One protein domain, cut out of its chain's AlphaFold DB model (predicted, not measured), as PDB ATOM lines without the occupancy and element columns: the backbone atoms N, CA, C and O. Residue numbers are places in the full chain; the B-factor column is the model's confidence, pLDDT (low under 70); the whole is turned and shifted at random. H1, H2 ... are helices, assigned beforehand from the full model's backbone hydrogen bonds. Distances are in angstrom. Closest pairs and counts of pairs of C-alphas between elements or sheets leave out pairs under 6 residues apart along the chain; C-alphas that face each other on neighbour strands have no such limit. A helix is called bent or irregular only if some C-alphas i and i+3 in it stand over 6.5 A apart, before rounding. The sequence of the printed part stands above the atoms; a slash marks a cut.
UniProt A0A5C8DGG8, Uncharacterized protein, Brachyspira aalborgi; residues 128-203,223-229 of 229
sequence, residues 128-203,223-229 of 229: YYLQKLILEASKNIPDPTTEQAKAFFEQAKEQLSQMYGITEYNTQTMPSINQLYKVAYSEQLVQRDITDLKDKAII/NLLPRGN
ATOM      1  N   TYR A 128      59.592  43.719  29.345       85.38
ATOM      2  CA  TYR A 128      60.530  42.805  28.694       85.38
ATOM      3  C   TYR A 128      60.327  41.359  29.158       85.38
ATOM      4  O   TYR A 128      60.271  40.441  28.337       85.38
ATOM      5  N   TYR A 129      60.166  41.147  30.468       90.69
ATOM      6  CA  TYR A 129      59.909  39.813  31.004       90.69
ATOM      7  C   TYR A 129      58.553  39.262  30.543       90.69
ATOM      8  O   TYR A 129      58.487  38.119  30.091       90.69
ATOM      9  N   LEU A 130      57.499  40.087  30.556       87.75
ATOM     10  CA  LEU A 130      56.184  39.728  30.020       87.75
ATOM     11  C   LEU A 130      56.277  39.292  28.551       87.75
ATOM     12  O   LEU A 130      55.807  38.214  28.197       87.75
ATOM     13  N   GLN A 131      56.935  40.087  27.704       85.50
ATOM     14  CA  GLN A 131      57.110  39.766  26.287       85.50
ATOM     15  C   GLN A 131      57.871  38.448  26.091       85.50
ATOM     16  O   GLN A 131      57.525  37.658  25.211       85.50
ATOM     17  N   LYS A 132      58.886  38.179  26.923       89.31
ATOM     18  CA  LYS A 132      59.608  36.902  26.905       89.31
ATOM     19  C   LYS A 132      58.713  35.724  27.267       89.31
ATOM     20  O   LYS A 132      58.751  34.729  26.548       89.31
ATOM     21  N   LEU A 133      57.894  35.837  28.310       91.44
ATOM     22  CA  LEU A 133      56.942  34.787  28.682       91.44
ATOM     23  C   LEU A 133      55.957  34.490  27.544       91.44
ATOM     24  O   LEU A 133      55.770  33.328  27.196       91.44
ATOM     25  N   ILE A 134      55.395  35.530  26.918       87.81
ATOM     26  CA  ILE A 134      54.474  35.383  25.779       87.81
ATOM     27  C   ILE A 134      55.169  34.686  24.607       87.81
ATOM     28  O   ILE A 134      54.625  33.741  24.034       87.81
ATOM     29  N   LEU A 135      56.383  35.121  24.256       87.12
ATOM     30  CA  LEU A 135      57.130  34.541  23.142       87.12
ATOM     31  C   LEU A 135      57.468  33.068  23.394       87.12
ATOM     32  O   LEU A 135      57.262  32.244  22.504       87.12
ATOM     33  N   GLU A 136      57.966  32.721  24.580       91.81
ATOM     34  CA  GLU A 136      58.274  31.328  24.924       91.81
ATOM     35  C   GLU A 136      57.012  30.457  24.962       91.81
ATOM     36  O   GLU A 136      57.023  29.354  24.415       91.81
ATOM     37  N   ALA A 137      55.902  30.959  25.513       91.19
ATOM     38  CA  ALA A 137      54.624  30.252  25.481       91.19
ATOM     39  C   ALA A 137      54.136  30.016  24.038       91.19
ATOM     40  O   ALA A 137      53.706  28.907  23.714       91.19
ATOM     41  N   SER A 138      54.309  30.996  23.141       90.00
ATOM     42  CA  SER A 138      53.852  30.910  21.743       90.00
ATOM     43  C   SER A 138      54.514  29.805  20.933       90.00
ATOM     44  O   SER A 138      53.882  29.240  20.039       90.00
ATOM     45  N   LYS A 139      55.754  29.434  21.273       91.00
ATOM     46  CA  LYS A 139      56.466  28.320  20.629       91.00
ATOM     47  C   LYS A 139      55.790  26.972  20.889       91.00
ATOM     48  O   LYS A 139      55.925  26.070  20.070       91.00
ATOM     49  N   ASN A 140      55.057  26.858  21.996       92.12
ATOM     50  CA  ASN A 140      54.371  25.636  22.410       92.12
ATOM     51  C   ASN A 140      52.897  25.595  21.975       92.12
ATOM     52  O   ASN A 140      52.249  24.562  22.134       92.12
ATOM     53  N   ILE A 141      52.355  26.690  21.427       90.38
ATOM     54  CA  ILE A 141      50.995  26.705  20.881       90.38
ATOM     55  C   ILE A 141      51.013  26.024  19.503       90.38
ATOM     56  O   ILE A 141      51.799  26.434  18.638       90.38
ATOM     57  N   PRO A 142      50.181  24.990  19.270       92.00
ATOM     58  CA  PRO A 142      50.080  24.365  17.956       92.00
ATOM     59  C   PRO A 142      49.575  25.376  16.925       92.00
ATOM     60  O   PRO A 142      48.878  26.335  17.261       92.00
ATOM     61  N   ASP A 143      49.930  25.167  15.660       91.00
ATOM     62  CA  ASP A 143      49.413  26.021  14.596       91.00
ATOM     63  C   ASP A 143      47.879  25.900  14.518       91.00
ATOM     64  O   ASP A 143      47.342  24.797  14.672       91.00
ATOM     65  N   PRO A 144      47.157  27.018  14.316       92.50
ATOM     66  CA  PRO A 144      45.705  26.988  14.251       92.50
ATOM     67  C   PRO A 144      45.225  26.205  13.029       92.50
ATOM     68  O   PRO A 144      45.846  26.206  11.964       92.50
ATOM     69  N   THR A 145      44.048  25.598  13.161       94.25
ATOM     70  CA  THR A 145      43.279  25.134  11.999       94.25
ATOM     71  C   THR A 145      42.917  26.314  11.091       94.25
ATOM     72  O   THR A 145      42.859  27.465  11.531       94.25
ATOM     73  N   THR A 146      42.619  26.034   9.820       92.44
ATOM     74  CA  THR A 146      42.197  27.070   8.859       92.44
ATOM     75  C   THR A 146      40.973  27.834   9.368       92.44
ATOM     76  O   THR A 146      40.882  29.052   9.214       92.44
ATOM     77  N   GLU A 147      40.036  27.131   9.997       93.12
ATOM     78  CA  GLU A 147      38.818  27.688  10.578       93.12
ATOM     79  C   GLU A 147      39.143  28.648  11.729       93.12
ATOM     80  O   GLU A 147      38.619  29.763  11.762       93.12
ATOM     81  N   GLN A 148      40.048  28.259  12.634       93.00
ATOM     82  CA  GLN A 148      40.497  29.112  13.741       93.00
ATOM     83  C   GLN A 148      41.240  30.352  13.241       93.00
ATOM     84  O   GLN A 148      40.978  31.452  13.722       93.00
ATOM     85  N   ALA A 149      42.129  30.195  12.257       92.00
ATOM     86  CA  ALA A 149      42.896  31.303  11.697       92.00
ATOM     87  C   ALA A 149      41.994  32.321  10.980       92.00
ATOM     88  O   ALA A 149      42.162  33.529  11.153       92.00
ATOM     89  N   LYS A 150      40.987  31.848  10.232       92.75
ATOM     90  CA  LYS A 150      39.969  32.710   9.609       92.75
ATOM     91  C   LYS A 150      39.099  33.414  10.645       92.75
ATOM     92  O   LYS A 150      38.869  34.611  10.517       92.75
ATOM     93  N   ALA A 151      38.635  32.698  11.671       92.88
ATOM     94  CA  ALA A 151      37.831  33.294  12.736       92.88
ATOM     95  C   ALA A 151      38.607  34.388  13.484       92.88
ATOM     96  O   ALA A 151      38.074  35.471  13.711       92.88
ATOM     97  N   PHE A 152      39.879  34.130  13.799       90.00
ATOM     98  CA  PHE A 152      40.778  35.122  14.379       90.00
ATOM     99  C   PHE A 152      40.955  36.334  13.465       90.00
ATOM    100  O   PHE A 152      40.795  37.463  13.919       90.00
ATOM    101  N   PHE A 153      41.224  36.115  12.174       91.00
ATOM    102  CA  PHE A 153      41.351  37.202  11.208       91.00
ATOM    103  C   PHE A 153      40.094  38.079  11.156       91.00
ATOM    104  O   PHE A 153      40.215  39.297  11.234       91.00
ATOM    105  N   GLU A 154      38.897  37.491  11.070       93.19
ATOM    106  CA  GLU A 154      37.651  38.266  11.010       93.19
ATOM    107  C   GLU A 154      37.378  39.039  12.308       93.19
ATOM    108  O   GLU A 154      36.935  40.184  12.259       93.19
ATOM    109  N   GLN A 155      37.690  38.456  13.469       87.50
ATOM    110  CA  GLN A 155      37.538  39.125  14.769       87.50
ATOM    111  C   GLN A 155      38.525  40.279  14.952       87.50
ATOM    112  O   GLN A 155      38.170  41.332  15.479       87.50
ATOM    113  N   ALA A 156      39.764  40.088  14.508       86.31
ATOM    114  CA  ALA A 156      40.855  41.032  14.691       86.31
ATOM    115  C   ALA A 156      41.059  41.969  13.492       86.31
ATOM    116  O   ALA A 156      42.009  42.748  13.482       86.31
ATOM    117  N   LYS A 157      40.194  41.911  12.474       87.12
ATOM    118  CA  LYS A 157      40.412  42.521  11.154       87.12
ATOM    119  C   LYS A 157      40.807  43.993  11.201       87.12
ATOM    120  O   LYS A 157      41.737  44.407  10.514       87.12
ATOM    121  N   GLU A 158      40.114  44.783  12.017       86.00
ATOM    122  CA  GLU A 158      40.408  46.210  12.170       86.00
ATOM    123  C   GLU A 158      41.808  46.434  12.755       86.00
ATOM    124  O   GLU A 158      42.600  47.197  12.203       86.00
ATOM    125  N   GLN A 159      42.140  45.708  13.823       80.50
ATOM    126  CA  GLN A 159      43.435  45.800  14.497       80.50
ATOM    127  C   GLN A 159      44.563  45.292  13.589       80.50
ATOM    128  O   GLN A 159      45.608  45.930  13.480       80.50
ATOM    129  N   LEU A 160      44.335  44.193  12.864       82.31
ATOM    130  CA  LEU A 160      45.286  43.630  11.905       82.31
ATOM    131  C   LEU A 160      45.581  44.587  10.745       82.31
ATOM    132  O   LEU A 160      46.737  44.729  10.336       82.31
ATOM    133  N   SER A 161      44.557  45.287  10.260       86.00
ATOM    134  CA  SER A 161      44.700  46.319   9.234       86.00
ATOM    135  C   SER A 161      45.500  47.519   9.753       86.00
ATOM    136  O   SER A 161      46.471  47.931   9.120       86.00
ATOM    137  N   GLN A 162      45.151  48.044  10.932       81.75
ATOM    138  CA  GLN A 162      45.794  49.233  11.502       81.75
ATOM    139  C   GLN A 162      47.247  48.985  11.927       81.75
ATOM    140  O   GLN A 162      48.111  49.824  11.680       81.75
ATOM    141  N   MET A 163      47.523  47.846  12.567       76.44
ATOM    142  CA  MET A 163      48.833  47.563  13.161       76.44
ATOM    143  C   MET A 163      49.798  46.885  12.189       76.44
ATOM    144  O   MET A 163      51.002  47.128  12.254       76.44
ATOM    145  N   TYR A 164      49.285  46.032  11.298       78.81
ATOM    146  CA  TYR A 164      50.115  45.167  10.453       78.81
ATOM    147  C   TYR A 164      49.847  45.337   8.952       78.81
ATOM    148  O   TYR A 164      50.536  44.718   8.142       78.81
ATOM    149  N   GLY A 165      48.863  46.153   8.555       86.56
ATOM    150  CA  GLY A 165      48.479  46.324   7.151       86.56
ATOM    151  C   GLY A 165      47.858  45.072   6.524       86.56
ATOM    152  O   GLY A 165      47.799  44.968   5.300       86.56
ATOM    153  N   ILE A 166      47.420  44.106   7.338       88.31
ATOM    154  CA  ILE A 166      46.827  42.852   6.867       88.31
ATOM    155  C   ILE A 166      45.324  43.073   6.683       88.31
ATOM    156  O   ILE A 166      44.571  43.124   7.652       88.31
ATOM    157  N   THR A 167      44.887  43.202   5.432       92.25
ATOM    158  CA  THR A 167      43.484  43.486   5.077       92.25
ATOM    159  C   THR A 167      42.710  42.264   4.584       92.25
ATOM    160  O   THR A 167      41.483  42.319   4.490       92.25
ATOM    161  N   GLU A 168      43.400  41.158   4.299       93.00
ATOM    162  CA  GLU A 168      42.814  39.930   3.759       93.00
ATOM    163  C   GLU A 168      43.508  38.661   4.277       93.00
ATOM    164  O   GLU A 168      44.708  38.656   4.564       93.00
ATOM    165  N   TYR A 169      42.743  37.568   4.361       92.44
ATOM    166  CA  TYR A 169      43.246  36.224   4.644       92.44
ATOM    167  C   TYR A 169      43.529  35.485   3.330       92.44
ATOM    168  O   TYR A 169      42.603  35.087   2.619       92.44
ATOM    169  N   ASN A 170      44.806  35.286   3.002       92.88
ATOM    170  CA  ASN A 170      45.256  34.586   1.798       92.88
ATOM    171  C   ASN A 170      46.560  33.804   2.076       92.88
ATOM    172  O   ASN A 170      47.092  33.832   3.183       92.88
ATOM    173  N   THR A 171      47.114  33.118   1.071       91.56
ATOM    174  CA  THR A 171      48.350  32.323   1.225       91.56
ATOM    175  C   THR A 171      49.566  33.143   1.677       91.56
ATOM    176  O   THR A 171      50.454  32.600   2.328       91.56
ATOM    177  N   GLN A 172      49.626  34.439   1.353       90.69
ATOM    178  CA  GLN A 172      50.728  35.326   1.740       90.69
ATOM    179  C   GLN A 172      50.596  35.810   3.190       90.69
ATOM    180  O   GLN A 172      51.600  35.918   3.889       90.69
ATOM    181  N   THR A 173      49.376  36.092   3.653       90.88
ATOM    182  CA  THR A 173      49.120  36.629   4.999       90.88
ATOM    183  C   THR A 173      48.912  35.540   6.050       90.88
ATOM    184  O   THR A 173      49.168  35.780   7.229       90.88
ATOM    185  N   MET A 174      48.518  34.331   5.638       91.88
ATOM    186  CA  MET A 174      48.244  33.196   6.526       91.88
ATOM    187  C   MET A 174      49.384  32.885   7.513       91.88
ATOM    188  O   MET A 174      49.080  32.745   8.697       91.88
ATOM    189  N   PRO A 175      50.678  32.828   7.127       90.88
ATOM    190  CA  PRO A 175      51.752  32.574   8.092       90.88
ATOM    191  C   PRO A 175      51.819  33.626   9.209       90.88
ATOM    192  O   PRO A 175      51.946  33.283  10.383       90.88
ATOM    193  N   SER A 176      51.667  34.906   8.858       88.25
ATOM    194  CA  SER A 176      51.651  36.008   9.827       88.25
ATOM    195  C   SER A 176      50.422  35.946  10.731       88.25
ATOM    196  O   SER A 176      50.539  36.139  11.937       88.25
ATOM    197  N   ILE A 177      49.252  35.628  10.172       89.25
ATOM    198  CA  ILE A 177      48.001  35.477  10.927       89.25
ATOM    199  C   ILE A 177      48.110  34.311  11.921       89.25
ATOM    200  O   ILE A 177      47.746  34.473  13.084       89.25
ATOM    201  N   ASN A 178      48.685  33.177  11.513       91.06
ATOM    202  CA  ASN A 178      48.918  32.032  12.396       91.06
ATOM    203  C   ASN A 178      49.871  32.383  13.544       91.06
ATOM    204  O   ASN A 178      49.625  32.014  14.693       91.06
ATOM    205  N   GLN A 179      50.938  33.134  13.260       88.94
ATOM    206  CA  GLN A 179      51.861  33.577  14.301       88.94
ATOM    207  C   GLN A 179      51.193  34.558  15.275       88.94
ATOM    208  O   GLN A 179      51.358  34.424  16.487       88.94
ATOM    209  N   LEU A 180      50.409  35.514  14.768       88.44
ATOM    210  CA  LEU A 180      49.670  36.471  15.598       88.44
ATOM    211  C   LEU A 180      48.611  35.776  16.462       88.44
ATOM    212  O   LEU A 180      48.471  36.122  17.632       88.44
ATOM    213  N   TYR A 181      47.945  34.748  15.934       89.94
ATOM    214  CA  TYR A 181      47.042  33.894  16.705       89.94
ATOM    215  C   TYR A 181      47.760  33.241  17.894       89.94
ATOM    216  O   TYR A 181      47.298  33.331  19.033       89.94
ATOM    217  N   LYS A 182      48.927  32.629  17.652       90.06
ATOM    218  CA  LYS A 182      49.727  31.971  18.700       90.06
ATOM    219  C   LYS A 182      50.183  32.958  19.770       90.06
ATOM    220  O   LYS A 182      50.126  32.637  20.957       90.06
ATOM    221  N   VAL A 183      50.607  34.155  19.364       87.62
ATOM    222  CA  VAL A 183      51.000  35.231  20.286       87.62
ATOM    223  C   VAL A 183      49.809  35.687  21.130       87.62
ATOM    224  O   VAL A 183      49.932  35.720  22.351       87.62
ATOM    225  N   ALA A 184      48.653  35.947  20.516       85.62
ATOM    226  CA  ALA A 184      47.452  36.382  21.230       85.62
ATOM    227  C   ALA A 184      46.973  35.338  22.252       85.62
ATOM    228  O   ALA A 184      46.635  35.676  23.386       85.62
ATOM    229  N   TYR A 185      46.988  34.054  21.887       88.25
ATOM    230  CA  TYR A 185      46.606  32.986  22.814       88.25
ATOM    231  C   TYR A 185      47.608  32.848  23.970       88.25
ATOM    232  O   TYR A 185      47.230  32.665  25.127       88.25
ATOM    233  N   SER A 186      48.898  32.995  23.674       88.94
ATOM    234  CA  SER A 186      49.958  32.969  24.686       88.94
ATOM    235  C   SER A 186      49.863  34.139  25.653       88.94
ATOM    236  O   SER A 186      50.085  33.964  26.848       88.94
ATOM    237  N   GLU A 187      49.487  35.318  25.163       87.88
ATOM    238  CA  GLU A 187      49.210  36.474  26.007       87.88
ATOM    239  C   GLU A 187      48.092  36.177  27.006       87.88
ATOM    240  O   GLU A 187      48.282  36.411  28.198       87.88
ATOM    241  N   GLN A 188      46.983  35.566  26.577       86.81
ATOM    242  CA  GLN A 188      45.904  35.178  27.493       86.81
ATOM    243  C   GLN A 188      46.375  34.210  28.589       86.81
ATOM    244  O   GLN A 188      46.015  34.385  29.756       86.81
ATOM    245  N   LEU A 189      47.200  33.216  28.240       88.88
ATOM    246  CA  LEU A 189      47.762  32.275  29.216       88.88
ATOM    247  C   LEU A 189      48.650  32.991  30.238       88.88
ATOM    248  O   LEU A 189      48.475  32.803  31.440       88.88
ATOM    249  N   VAL A 190      49.541  33.868  29.777       90.38
ATOM    250  CA  VAL A 190      50.435  34.624  30.663       90.38
ATOM    251  C   VAL A 190      49.653  35.606  31.546       90.38
ATOM    252  O   VAL A 190      49.979  35.766  32.720       90.38
ATOM    253  N   GLN A 191      48.584  36.233  31.040       87.81
ATOM    254  CA  GLN A 191      47.712  37.088  31.859       87.81
ATOM    255  C   GLN A 191      46.972  36.298  32.946       87.81
ATOM    256  O   GLN A 191      46.772  36.809  34.055       87.81
ATOM    257  N   ARG A 192      46.593  35.044  32.668       89.19
ATOM    258  CA  ARG A 192      46.051  34.149  33.696       89.19
ATOM    259  C   ARG A 192      47.099  33.862  34.767       89.19
ATOM    260  O   ARG A 192      46.798  34.029  35.942       89.19
ATOM    261  N   ASP A 193      48.330  33.546  34.378       92.44
ATOM    262  CA  ASP A 193      49.411  33.292  35.338       92.44
ATOM    263  C   ASP A 193      49.698  34.530  36.212       92.44
ATOM    264  O   ASP A 193      49.923  34.417  37.417       92.44
ATOM    265  N   ILE A 194      49.625  35.738  35.641       90.75
ATOM    266  CA  ILE A 194      49.733  36.998  36.396       90.75
ATOM    267  C   ILE A 194      48.563  37.172  37.371       90.75
ATOM    268  O   ILE A 194      48.760  37.657  38.487       90.75
ATOM    269  N   THR A 195      47.354  36.781  36.971       88.88
ATOM    270  CA  THR A 195      46.180  36.803  37.855       88.88
ATOM    271  C   THR A 195      46.373  35.842  39.024       88.88
ATOM    272  O   THR A 195      46.218  36.254  40.171       88.88
ATOM    273  N   ASP A 196      46.856  34.627  38.769       92.62
ATOM    274  CA  ASP A 196      47.175  33.656  39.818       92.62
ATOM    275  C   ASP A 196      48.261  34.173  40.778       92.62
ATOM    276  O   ASP A 196      48.192  33.942  41.988       92.62
ATOM    277  N   LEU A 197      49.277  34.880  40.264       94.81
ATOM    278  CA  LEU A 197      50.296  35.531  41.096       94.81
ATOM    279  C   LEU A 197      49.688  36.626  41.977       94.81
ATOM    280  O   LEU A 197      50.032  36.730  43.156       94.81
ATOM    281  N   LYS A 198      48.781  37.431  41.419       92.69
ATOM    282  CA  LYS A 198      48.068  38.482  42.150       92.69
ATOM    283  C   LYS A 198      47.183  37.894  43.251       92.69
ATOM    284  O   LYS A 198      47.167  38.452  44.344       92.69
ATOM    285  N   ASP A 199      46.497  36.785  42.990       92.31
ATOM    286  CA  ASP A 199      45.590  36.140  43.949       92.31
ATOM    287  C   ASP A 199      46.341  35.448  45.098       92.31
ATOM    288  O   ASP A 199      45.835  35.361  46.216       92.31
ATOM    289  N   LYS A 200      47.578  34.999  44.853       95.62
ATOM    290  CA  LYS A 200      48.471  34.443  45.886       95.62
ATOM    291  C   LYS A 200      49.187  35.513  46.712       95.62
ATOM    292  O   LYS A 200      49.721  35.202  47.776       95.62
ATOM    293  N   ALA A 201      49.257  36.747  46.223       96.06
ATOM    294  CA  ALA A 201      49.964  37.827  46.896       96.06
ATOM    295  C   ALA A 201      49.111  38.456  48.009       96.06
ATOM    296  O   ALA A 201      47.912  38.682  47.857       96.06
ATOM    297  N   ILE A 202      49.752  38.827  49.120       95.62
ATOM    298  CA  ILE A 202      49.131  39.674  50.144       95.62
ATOM    299  C   ILE A 202      49.171  41.116  49.626       95.62
ATOM    300  O   ILE A 202      50.238  41.728  49.572       95.62
ATOM    301  N   ILE A 203      48.021  41.642  49.192       91.56
ATOM    302  CA  ILE A 203      47.905  42.987  48.613       91.56
ATOM    303  C   ILE A 203      47.003  43.856  49.484       91.56
ATOM    304  O   ILE A 203      45.782  43.707  49.481       91.56
ATOM    305  N   ASN A 223      43.226  42.494  23.430       45.03
ATOM    306  CA  ASN A 223      42.859  41.101  23.299       45.03
ATOM    307  C   ASN A 223      42.287  40.921  21.896       45.03
ATOM    308  O   ASN A 223      41.102  41.142  21.654       45.03
ATOM    309  N   LEU A 224      43.149  40.486  20.979       49.16
ATOM    310  CA  LEU A 224      42.786  40.025  19.636       49.16
ATOM    311  C   LEU A 224      41.909  38.752  19.666       49.16
ATOM    312  O   LEU A 224      41.536  38.232  18.620       49.16
ATOM    313  N   LEU A 225      41.596  38.225  20.854       44.66
ATOM    314  CA  LEU A 225      40.775  37.040  21.065       44.66
ATOM    315  C   LEU A 225      39.653  37.330  22.081       44.66
ATOM    316  O   LEU A 225      39.915  37.951  23.117       44.66
ATOM    317  N   PRO A 226      38.419  36.847  21.848       39.44
ATOM    318  CA  PRO A 226      37.330  36.957  22.809       39.44
ATOM    319  C   PRO A 226      37.645  36.184  24.095       39.44
ATOM    320  O   PRO A 226      38.299  35.139  24.078       39.44
ATOM    321  N   ARG A 227      37.146  36.699  25.227       37.78
ATOM    322  CA  ARG A 227      37.075  35.948  26.487       37.78
ATOM    323  C   ARG A 227      36.133  34.767  26.247       37.78
ATOM    324  O   ARG A 227      34.957  34.984  25.973       37.78
ATOM    325  N   GLY A 228      36.669  33.547  26.255       31.20
ATOM    326  CA  GLY A 228      35.863  32.335  26.125       31.20
ATOM    327  C   GLY A 228      34.825  32.255  27.245       31.20
ATOM    328  O   GLY A 228      35.142  32.590  28.387       31.20
ATOM    329  N   ASN A 229      33.603  31.856  26.886       31.45
ATOM    330  CA  ASN A 229      32.563  31.448  27.836       31.45
ATOM    331  C   ASN A 229      32.961  30.158  28.554       31.45
ATOM    332  O   ASN A 229      33.535  29.276  27.874       31.45
TER     333      ASN A 229
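This is residues 128 to 203 and 223 to 229 of the 229 residues of an uncharacterized protein of Brachyspira aalborgi (UniProt A0A5C8DGG8). One long, straight helix, H3, makes the long axis of the domain, and two shorter helices pack on it at different places along its length: H1 crosses its middle at residues 182 to 190, and the kinked H2 lies across its beginning at residues 174 to 181. The end of H3 sticks out beyond the body, with residues 195 to 203 standing free, and adds to the length of the whole. The printed part has 83 residues with three named helices, in the order H1, H2, H3, and no named strand; the class is all helix, with 58 of the printed residues in the helices. The whole is only just loose, close to compact, with a radius of gyration of the C-alphas of 14.3 A. The C-alphas span 48 by 23 by 23 A along their three main axes.

Begin at residues 128 to 139, which are H1, and set them beside residues 174 to 200, which are H3. H1 and H3 touch, with 15 pairs of C-alphas within 8 A, and H3 does so with its residues 182 to 190 alone. Look at Ser 138 and Lys 182 for their closest C-alphas, 5.2 A apart. The lines of H1 and H3 stand at a steep tilt of 57 degrees and run opposite ways, with their centres 8.5 A apart. Go on to residues 146 to 164, which are H2. H1 and H2 are apart, though they follow each other along the printed part. H2 is irregular: C-alphas 155 and 158 are 8.1 A apart, its line is a rough one, and it has a kink of 79 degrees near residue 158. H2 and H3 touch, with 6 pairs of C-alphas within 8 A, through residues 149 to 153 of H2 alone and residues 174 to 181 of H3 alone. The closest C-alphas of these two are those of Ala 149 and Asn 178, 6.1 A apart. Their lines are about perpendicular, at 86 degrees, and their centres are 16.1 A apart. In the backbones of H1 and H3 you will find every O i to N i+4 pair within hydrogen-bond range, while in H2 it is 13 of 15.

Find C-alpha 128 at (60.530, 42.805, 28.694); from there H1 runs through 12 residues to Lys 139, 17.1 A from first to last C-alpha. Residues 140 to 145 follow as a short link. H2 then runs from Thr 146 to Tyr 164, 19 residues, with 19.8 A between its end C-alphas. Residues 165 to 173 make the next short link. Find C-alpha 174 at (48.244, 33.196, 6.526), where H3 begins, and follow its 27 residues to C-alpha 200 at (48.471, 34.443, 45.886), 39.4 A away; x and y are nearly the same at both ends, while z climbs.

The two C-alphas farthest apart are those of Thr 171 and Ile 202, at 49.5 A. Residues 195 to 203 stand free, of which 195 to 200 belong to H3; without them the body has 74 residues, spanning 33 by 27 by 24 A, with a radius of gyration of 12.2 A. The printed part has one cut: residues 204 to 222 are not printed, and C-alphas 203 and 223 are 25.9 A apart across it. Beyond the cut, residues 223 to 229 hold no named helix, and Asn 229 is the chain's last residue. No link between the helices is long. The mean pLDDT of the printed part is 85.5, and the model's confidence is low, under 70, in residues 223 to 229.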